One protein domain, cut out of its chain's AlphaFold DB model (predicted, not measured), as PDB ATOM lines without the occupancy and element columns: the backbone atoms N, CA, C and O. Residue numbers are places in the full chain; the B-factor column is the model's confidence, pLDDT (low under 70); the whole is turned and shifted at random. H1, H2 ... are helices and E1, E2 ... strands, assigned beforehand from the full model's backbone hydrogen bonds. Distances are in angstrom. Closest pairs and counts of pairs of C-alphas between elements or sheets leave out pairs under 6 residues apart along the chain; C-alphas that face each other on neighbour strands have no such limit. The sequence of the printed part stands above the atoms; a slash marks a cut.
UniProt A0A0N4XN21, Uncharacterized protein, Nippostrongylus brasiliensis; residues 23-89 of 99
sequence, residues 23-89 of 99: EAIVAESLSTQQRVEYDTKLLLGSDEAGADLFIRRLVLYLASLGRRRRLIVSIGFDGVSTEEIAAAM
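AT A GLANCE: This is residues 23 to 89 of the 99 residues of an uncharacterized protein of Nippostrongylus brasiliensis (UniProt A0A0N4XN21). One helix, H2, lies in the middle of an elongated model, with strands E1 and E2 spaced out to one side of it. H3 lies towards one end, and at the other end a loose arm, of which residues 28 to 34 stick out, follows small H1. The 67 printed residues run H1, E1, H2, E2, H3, class mixed; the whole is only just loose, close to compact, with a radius of gyration of the C-alphas of 13.4 A and spans of 39 by 25 by 14 A.

IN THESE COORDINATES: H2, residues 51 to 64, is 19.9 A long and begins at C-alpha 51 (173.743, 11.405, 128.946). E1 is residues 39 to 44, 15.8 A; E2, residues 71 to 75, 12.7 A; H1, residues 24 to 27, 4.9 A; H3, residues 82 to 89, 10.7 A, ending at C-alpha 89 (168.575, 0.080, 128.052).

HOW THE PARTS SIT: H2, with residues 54 to 58 alone, only just touches H3, with 3 pairs of C-alphas within 8 A, the closest Phe 54 and Ile 85 at 6.1 A; they run the same way at a steep tilt of 39 degrees. E1 and E2 are near each other, but each pairs with no named strand. H1 is apart from H2. Every O i to N i+4 pair is within hydrogen-bond range in H2 and H3; H1 is too short for one.

THE WHOLE: The C-alphas farthest apart, of Ser 29 and Asp 78, are 39.4 A apart. The printed part has no cut; the link from H1 to E1 is long. The pLDDT is under 70 at residues 23 to 35, 49 and 77 to 80.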
ATOM      1  N   GLU A  23     193.445   0.589 127.301       66.38
ATOM      2  CA  GLU A  23     194.079  -0.502 126.556       66.38
ATOM      3  C   GLU A  23     194.255  -1.752 127.432       66.38
ATOM      4  O   GLU A  23     194.487  -1.669 128.640       66.38
ATOM      5  N   ALA A  24     194.157  -2.929 126.803       55.78
ATOM      6  CA  ALA A  24     194.138  -4.233 127.472       55.78
ATOM      7  C   ALA A  24     195.322  -4.469 128.433       55.78
ATOM      8  O   ALA A  24     195.149  -5.151 129.438       55.78
ATOM      9  N   ILE A  25     196.474  -3.836 128.181       50.97
ATOM     10  CA  ILE A  25     197.679  -3.919 129.026       50.97
ATOM     11  C   ILE A  25     197.414  -3.388 130.450       50.97
ATOM     12  O   ILE A  25     197.994  -3.878 131.413       50.97
ATOM     13  N   VAL A  26     196.495  -2.427 130.608       52.06
ATOM     14  CA  VAL A  26     196.085  -1.891 131.918       52.06
ATOM     15  C   VAL A  26     194.998  -2.770 132.549       52.06
ATOM     16  O   VAL A  26     195.021  -3.028 133.752       52.06
ATOM     17  N   ALA A  27     194.084  -3.299 131.732       50.50
ATOM     18  CA  ALA A  27     192.924  -4.068 132.181       50.50
ATOM     19  C   ALA A  27     193.250  -5.474 132.727       50.50
ATOM     20  O   ALA A  27     192.444  -6.021 133.476       50.50
ATOM     21  N   GLU A  28     194.396  -6.065 132.375       50.19
ATOM     22  CA  GLU A  28     194.824  -7.391 132.867       50.19
ATOM     23  C   GLU A  28     195.269  -7.382 134.335       50.19
ATOM     24  O   GLU A  28     195.153  -8.394 135.026       50.19
ATOM     25  N   SER A  29     195.719  -6.230 134.838       49.97
ATOM     26  CA  SER A  29     196.007  -6.041 136.265       49.97
ATOM     27  C   SER A  29     194.746  -5.865 137.107       49.97
ATOM     28  O   SER A  29     194.824  -5.855 138.341       49.97
ATOM     29  N   LEU A  30     193.590  -5.723 136.444       51.62
ATOM     30  CA  LEU A  30     192.365  -5.345 137.103       51.62
ATOM     31  C   LEU A  30     191.487  -6.571 137.444       51.62
ATOM     32  O   LEU A  30     191.053  -7.315 136.566       51.62
ATOM     33  N   SER A  31     191.230  -6.807 138.736       50.75
ATOM     34  CA  SER A  31     190.413  -7.917 139.235       50.75
ATOM     35  C   SER A  31     189.007  -7.909 138.621       50.75
ATOM     36  O   SER A  31     188.440  -6.871 138.300       50.75
ATOM     37  N   THR A  32     188.384  -9.078 138.490       53.16
ATOM     38  CA  THR A  32     187.033  -9.248 137.916       53.16
ATOM     39  C   THR A  32     185.918  -8.497 138.661       53.16
ATOM     40  O   THR A  32     184.806  -8.400 138.148       53.16
ATOM     41  N   GLN A  33     186.204  -7.939 139.842       52.81
ATOM     42  CA  GLN A  33     185.309  -7.071 140.615       52.81
ATOM     43  C   GLN A  33     185.570  -5.570 140.404       52.81
ATOM     44  O   GLN A  33     184.866  -4.740 140.984       52.81
ATOM     45  N   GLN A  34     186.589  -5.195 139.631       54.28
ATOM     46  CA  GLN A  34     187.007  -3.808 139.527       54.28
ATOM     47  C   GLN A  34     186.134  -2.987 138.593       54.28
ATOM     48  O   GLN A  34     185.622  -3.442 137.570       54.28
ATOM     49  N   ARG A  35     185.965  -1.738 139.035       65.31
ATOM     50  CA  ARG A  35     185.297  -0.645 138.340       65.31
ATOM     51  C   ARG A  35     185.640  -0.701 136.857       65.31
ATOM     52  O   ARG A  35     186.809  -0.714 136.491       65.31
ATOM     53  N   VAL A  36     184.612  -0.730 136.015       75.81
ATOM     54  CA  VAL A  36     184.796  -0.538 134.579       75.81
ATOM     55  C   VAL A  36     185.271   0.896 134.393       75.81
ATOM     56  O   VAL A  36     184.480   1.826 134.529       75.81
ATOM     57  N   GLU A  37     186.570   1.063 134.168       83.25
ATOM     58  CA  GLU A  37     187.166   2.346 133.815       83.25
ATOM     59  C   GLU A  37     186.893   2.642 132.342       83.25
ATOM     60  O   GLU A  37     186.980   1.761 131.480       83.25
ATOM     61  N   TYR A  38     186.508   3.882 132.073       86.56
ATOM     62  CA  TYR A  38     186.280   4.406 130.738       86.56
ATOM     63  C   TYR A  38     186.414   5.925 130.774       86.56
ATOM     64  O   TYR A  38     186.048   6.557 131.766       86.56
ATOM     65  N   ASP A  39     186.875   6.487 129.667       89.06
ATOM     66  CA  ASP A  39     186.833   7.918 129.404       89.06
ATOM     67  C   ASP A  39     185.728   8.230 128.395       89.06
ATOM     68  O   ASP A  39     185.340   7.390 127.572       89.06
ATOM     69  N   THR A  40     185.232   9.464 128.437       89.69
ATOM     70  CA  THR A  40     184.307  10.002 127.442       89.69
ATOM     71  C   THR A  40     184.905  11.231 126.773       89.69
ATOM     72  O   THR A  40     185.589  12.043 127.394       89.69
ATOM     73  N   LYS A  41     184.642  11.378 125.477       89.62
ATOM     74  CA  LYS A  41     184.977  12.577 124.716       89.62
ATOM     75  C   LYS A  41     183.756  13.034 123.941       89.62
ATOM     76  O   LYS A  41     183.287  12.339 123.041       89.62
ATOM     77  N   LEU A  42     183.262  14.223 124.272       88.81
ATOM     78  CA  LEU A  42     182.220  14.884 123.500       88.81
ATOM     79  C   LEU A  42     182.765  15.234 122.108       88.81
ATOM     80  O   LEU A  42     183.775  15.930 121.986       88.81
ATOM     81  N   LEU A  43     182.120  14.719 121.065       87.12
ATOM     82  CA  LEU A  43     182.476  14.972 119.671       87.12
ATOM     83  C   LEU A  43     181.578  16.042 119.043       87.12
ATOM     84  O   LEU A  43     182.078  16.881 118.297       87.12
ATOM     85  N   LEU A  44     180.270  15.999 119.318       86.12
ATOM     86  CA  LEU A  44     179.264  16.924 118.783       86.12
ATOM     87  C   LEU A  44     178.127  17.129 119.792       86.12
ATOM     88  O   LEU A  44     177.838  16.230 120.580       86.12
ATOM     89  N   GLY A  45     177.446  18.270 119.705       83.50
ATOM     90  CA  GLY A  45     176.334  18.626 120.589       83.50
ATOM     91  C   GLY A  45     176.776  19.346 121.861       83.50
ATOM     92  O   GLY A  45     177.954  19.662 122.042       83.50
ATOM     93  N   SER A  46     175.812  19.639 122.726       80.00
ATOM     94  CA  SER A  46     176.037  20.169 124.073       80.00
ATOM     95  C   SER A  46     176.031  19.047 125.104       80.00
ATOM     96  O   SER A  46     175.558  17.947 124.833       80.00
ATOM     97  N   ASP A  47     176.556  19.326 126.293       73.88
ATOM     98  CA  ASP A  47     176.420  18.408 127.418       73.88
ATOM     99  C   ASP A  47     174.945  18.320 127.845       73.88
ATOM    100  O   ASP A  47     174.348  19.321 128.247       73.88
ATOM    101  N   GLU A  48     174.333  17.148 127.667       72.12
ATOM    102  CA  GLU A  48     172.918  16.903 127.952       72.12
ATOM    103  C   GLU A  48     172.762  16.221 129.317       72.12
ATOM    104  O   GLU A  48     173.351  15.171 129.598       72.12
ATOM    105  N   ALA A  49     171.904  16.786 130.170       68.81
ATOM    106  CA  ALA A  49     171.587  16.189 131.461       68.81
ATOM    107  C   ALA A  49     171.006  14.773 131.267       68.81
ATOM    108  O   ALA A  49     169.970  14.593 130.633       68.81
ATOM    109  N   GLY A  50     171.679  13.762 131.826       71.75
ATOM    110  CA  GLY A  50     171.271  12.352 131.740       71.75
ATOM    111  C   GLY A  50     172.088  11.502 130.761       71.75
ATOM    112  O   GLY A  50     172.089  10.273 130.894       71.75
ATOM    113  N   ALA A  51     172.858  12.123 129.861       78.62
ATOM    114  CA  ALA A  51     173.743  11.405 128.946       78.62
ATOM    115  C   ALA A  51     174.807  10.585 129.689       78.62
ATOM    116  O   ALA A  51     174.984   9.400 129.402       78.62
ATOM    117  N   ASP A  52     175.430  11.155 130.721       83.56
ATOM    118  CA  ASP A  52     176.423  10.462 131.551       83.56
ATOM    119  C   ASP A  52     175.874   9.191 132.203       83.56
ATOM    120  O   ASP A  52     176.539   8.152 132.245       83.56
ATOM    121  N   LEU A  53     174.634   9.244 132.702       84.31
ATOM    122  CA  LEU A  53     173.997   8.101 133.352       84.31
ATOM    123  C   LEU A  53     173.690   6.993 132.341       84.31
ATOM    124  O   LEU A  53     173.877   5.810 132.648       84.31
ATOM    125  N   PHE A  54     173.233   7.370 131.146       83.69
ATOM    126  CA  PHE A  54     173.027   6.435 130.047       83.69
ATOM    127  C   PHE A  54     174.348   5.795 129.610       83.69
ATOM    128  O   PHE A  54     174.444   4.568 129.592       83.69
ATOM    129  N   ILE A  55     175.386   6.598 129.353       86.44
ATOM    130  CA  ILE A  55     176.715   6.116 128.959       86.44
ATOM    131  C   ILE A  55     177.266   5.165 130.020       86.44
ATOM    132  O   ILE A  55     177.716   4.070 129.688       86.44
ATOM    133  N   ARG A  56     177.159   5.517 131.305       87.19
ATOM    134  CA  ARG A  56     177.607   4.655 132.403       87.19
ATOM    135  C   ARG A  56     176.900   3.301 132.400       87.19
ATOM    136  O   ARG A  56     177.550   2.270 132.559       87.19
ATOM    137  N   ARG A  57     175.575   3.279 132.222       85.75
ATOM    138  CA  ARG A  57     174.799   2.027 132.148       85.75
ATOM    139  C   ARG A  57     175.169   1.200 130.919       85.75
ATOM    140  O   ARG A  57     175.364  -0.006 131.050       85.75
ATOM    141  N   LEU A  58     175.324   1.845 129.765       83.88
ATOM    142  CA  LEU A  58     175.745   1.201 128.525       83.88
ATOM    143  C   LEU A  58     177.133   0.567 128.668       83.88
ATOM    144  O   LEU A  58     177.320  -0.591 128.308       83.88
ATOM    145  N   VAL A  59     178.093   1.291 129.241       85.19
ATOM    146  CA  VAL A  59     179.459   0.805 129.454       85.19
ATOM    147  C   VAL A  59     179.490  -0.403 130.382       85.19
ATOM    148  O   VAL A  59     180.137  -1.399 130.062       85.19
ATOM    149  N   LEU A  60     178.763  -0.351 131.501       84.69
ATOM    150  CA  LEU A  60     178.664  -1.482 132.425       84.69
ATOM    151  C   LEU A  60     178.031  -2.709 131.755       84.69
ATOM    152  O   LEU A  60     178.510  -3.826 131.952       84.69
ATOM    153  N   TYR A  61     177.000  -2.502 130.934       82.38
ATOM    154  CA  TYR A  61     176.367  -3.570 130.164       82.38
ATOM    155  C   TYR A  61     177.321  -4.179 129.126       82.38
ATOM    156  O   TYR A  61     177.515  -5.389 129.086       82.38
ATOM    157  N   LEU A  62     177.997  -3.362 128.319       79.50
ATOM    158  CA  LEU A  62     178.956  -3.860 127.329       79.50
ATOM    159  C   LEU A  62     180.132  -4.587 127.991       79.50
ATOM    160  O   LEU A  62     180.564  -5.636 127.512       79.50
ATOM    161  N   ALA A  63     180.618  -4.074 129.120       79.88
ATOM    162  CA  ALA A  63     181.683  -4.710 129.881       79.88
ATOM    163  C   ALA A  63     181.261  -6.059 130.479       79.88
ATOM    164  O   ALA A  63     182.098  -6.964 130.515       79.88
ATOM    165  N   SER A  64     179.998  -6.225 130.901       80.25
ATOM    166  CA  SER A  64     179.478  -7.517 131.378       80.25
ATOM    167  C   SER A  64     179.386  -8.561 130.258       80.25
ATOM    168  O   SER A  64     179.561  -9.749 130.509       80.25
ATOM    169  N   LEU A  65     179.223  -8.114 129.008       78.56
ATOM    170  CA  LEU A  65     179.307  -8.947 127.804       78.56
ATOM    171  C   LEU A  65     180.750  -9.175 127.305       78.56
ATOM    172  O   LEU A  65     180.943  -9.739 126.228       78.56
ATOM    173  N   GLY A  66     181.771  -8.686 128.019       75.31
ATOM    174  CA  GLY A  66     183.175  -8.741 127.585       75.31
ATOM    175  C   GLY A  66     183.515  -7.804 126.413       75.31
ATOM    176  O   GLY A  66     184.617  -7.856 125.869       75.31
ATOM    177  N   ARG A  67     182.596  -6.915 126.015       77.19
ATOM    178  CA  ARG A  67     182.755  -5.982 124.889       77.19
ATOM    179  C   ARG A  67     183.375  -4.664 125.355       77.19
ATOM    180  O   ARG A  67     182.704  -3.645 125.458       77.19
ATOM    181  N   ARG A  68     184.686  -4.673 125.601       78.38
ATOM    182  CA  ARG A  68     185.463  -3.485 126.008       78.38
ATOM    183  C   ARG A  68     186.205  -2.879 124.819       78.38
ATOM    184  O   ARG A  68     187.424  -2.960 124.719       78.38
ATOM    185  N   ARG A  69     185.455  -2.349 123.852       77.69
ATOM    186  CA  ARG A  69     186.010  -1.697 122.655       77.69
ATOM    187  C   ARG A  69     185.508  -0.270 122.570       77.69
ATOM    188  O   ARG A  69     184.371   0.001 122.937       77.69
ATOM    189  N   ARG A  70     186.358   0.616 122.053       80.75
ATOM    190  CA  ARG A  70     186.000   2.003 121.754       80.75
ATOM    191  C   ARG A  70     184.724   2.050 120.907       80.75
ATOM    192  O   ARG A  70     184.618   1.300 119.933       80.75
ATOM    193  N   LEU A  71     183.791   2.919 121.288       82.25
ATOM    194  CA  LEU A  71     182.507   3.104 120.611       82.25
ATOM    195  C   LEU A  71     182.149   4.592 120.498       82.25
ATOM    196  O   LEU A  71     182.624   5.405 121.283       82.25
ATOM    197  N   ILE A  72     181.308   4.941 119.523       82.50
ATOM    198  CA  ILE A  72     180.809   6.307 119.305       82.50
ATOM    199  C   ILE A  72     179.297   6.292 119.479       82.50
ATOM    200  O   ILE A  72     178.582   5.827 118.604       82.50
ATOM    201  N   VAL A  73     178.809   6.816 120.592       80.38
ATOM    202  CA  VAL A  73     177.389   6.855 120.932       80.38
ATOM    203  C   VAL A  73     176.795   8.164 120.427       80.38
ATOM    204  O   VAL A  73     177.351   9.222 120.698       80.38
ATOM    205  N   SER A  74     175.665   8.109 119.722       78.81
ATOM    206  CA  SER A  74     174.816   9.282 119.512       78.81
ATOM    207  C   SER A  74     173.613   9.190 120.456       78.81
ATOM    208  O   SER A  74     173.058   8.124 120.719       78.81
ATOM    209  N   ILE A  75     173.252  10.313 121.042       77.38
ATOM    210  CA  ILE A  75     172.249  10.445 122.087       77.38
ATOM    211  C   ILE A  75     171.359  11.610 121.663       77.38
ATOM    212  O   ILE A  75     171.854  12.617 121.177       77.38
ATOM    213  N   GLY A  76     170.044  11.460 121.745       72.75
ATOM    214  CA  GLY A  76     169.104  12.522 121.387       72.75
ATOM    215  C   GLY A  76     168.113  12.735 122.515       72.75
ATOM    216  O   GLY A  76     166.949  12.384 122.349       72.75
ATOM    217  N   PHE A  77     168.573  13.227 123.665       67.25
ATOM    218  CA  PHE A  77     167.756  13.357 124.865       67.25
ATOM    219  C   PHE A  77     167.311  14.813 125.059       67.25
ATOM    220  O   PHE A  77     168.124  15.703 125.260       67.25
ATOM    221  N   ASP A  78     166.001  15.066 125.058       60.88
ATOM    222  CA  ASP A  78     165.450  16.375 125.431       60.88
ATOM    223  C   ASP A  78     164.871  16.269 126.852       60.88
ATOM    224  O   ASP A  78     163.734  15.849 127.037       60.88
ATOM    225  N   GLY A  79     165.694  16.539 127.874       56.41
ATOM    226  CA  GLY A  79     165.259  16.520 129.280       56.41
ATOM    227  C   GLY A  79     164.814  15.144 129.796       56.41
ATOM    228  O   GLY A  79     163.723  15.006 130.347       56.41
ATOM    229  N   VAL A  80     165.655  14.127 129.617       61.34
ATOM    230  CA  VAL A  80     165.236  12.722 129.714       61.34
ATOM    231  C   VAL A  80     165.129  12.203 131.141       61.34
ATOM    232  O   VAL A  80     166.032  12.362 131.970       61.34
ATOM    233  N   SER A  81     164.007  11.539 131.424       71.31
ATOM    234  CA  SER A  81     163.742  10.952 132.734       71.31
ATOM    235  C   SER A  81     164.542   9.661 132.939       71.31
ATOM    236  O   SER A  81     165.007   8.997 132.008       71.31
ATOM    237  N   THR A  82     164.694   9.239 134.196       74.81
ATOM    238  CA  THR A  82     165.361   7.959 134.485       74.81
ATOM    239  C   THR A  82     164.593   6.767 133.890       74.81
ATOM    240  O   THR A  82     165.221   5.757 133.559       74.81
ATOM    241  N   GLU A  83     163.269   6.876 133.716       77.81
ATOM    242  CA  GLU A  83     162.457   5.824 133.091       77.81
ATOM    243  C   GLU A  83     162.787   5.649 131.608       77.81
ATOM    244  O   GLU A  83     162.909   4.521 131.135       77.81
ATOM    245  N   GLU A  84     162.987   6.744 130.879       74.44
ATOM    246  CA  GLU A  84     163.328   6.712 129.456       74.44
ATOM    247  C   GLU A  84     164.715   6.099 129.222       74.44
ATOM    248  O   GLU A  84     164.883   5.260 128.334       74.44
ATOM    249  N   ILE A  85     165.689   6.414 130.086       76.12
ATOM    250  CA  ILE A  85     167.004   5.749 130.090       76.12
ATOM    251  C   ILE A  85     166.843   4.242 130.329       76.12
ATOM    252  O   ILE A  85     167.484   3.432 129.657       76.12
ATOM    253  N   ALA A  86     165.995   3.844 131.281       79.69
ATOM    254  CA  ALA A  86     165.748   2.433 131.563       79.69
ATOM    255  C   ALA A  86     165.076   1.721 130.377       79.69
ATOM    256  O   ALA A  86     165.477   0.612 130.021       79.69
ATOM    257  N   ALA A  87     164.106   2.365 129.725       79.88
ATOM    258  CA  ALA A  87     163.443   1.839 128.538       79.88
ATOM    259  C   ALA A  87     164.421   1.673 127.363       79.88
ATOM    260  O   ALA A  87     164.420   0.630 126.706       79.88
ATOM    261  N   ALA A  88     165.299   2.655 127.138       76.75
ATOM    262  CA  ALA A  88     166.353   2.580 126.130       76.75
ATOM    263  C   ALA A  88     167.313   1.406 126.398       76.75
ATOM    264  O   ALA A  88     167.605   0.626 125.490       76.75
ATOM    265  N   MET A  89     167.738   1.218 127.652       79.25
ATOM    266  CA  MET A  89     168.575   0.080 128.052       79.25
ATOM    267  C   MET A  89     167.866  -1.267 127.862       79.25
ATOM    268  O   MET A  89     168.466  -2.202 127.341       79.25
TER     269      MET A  89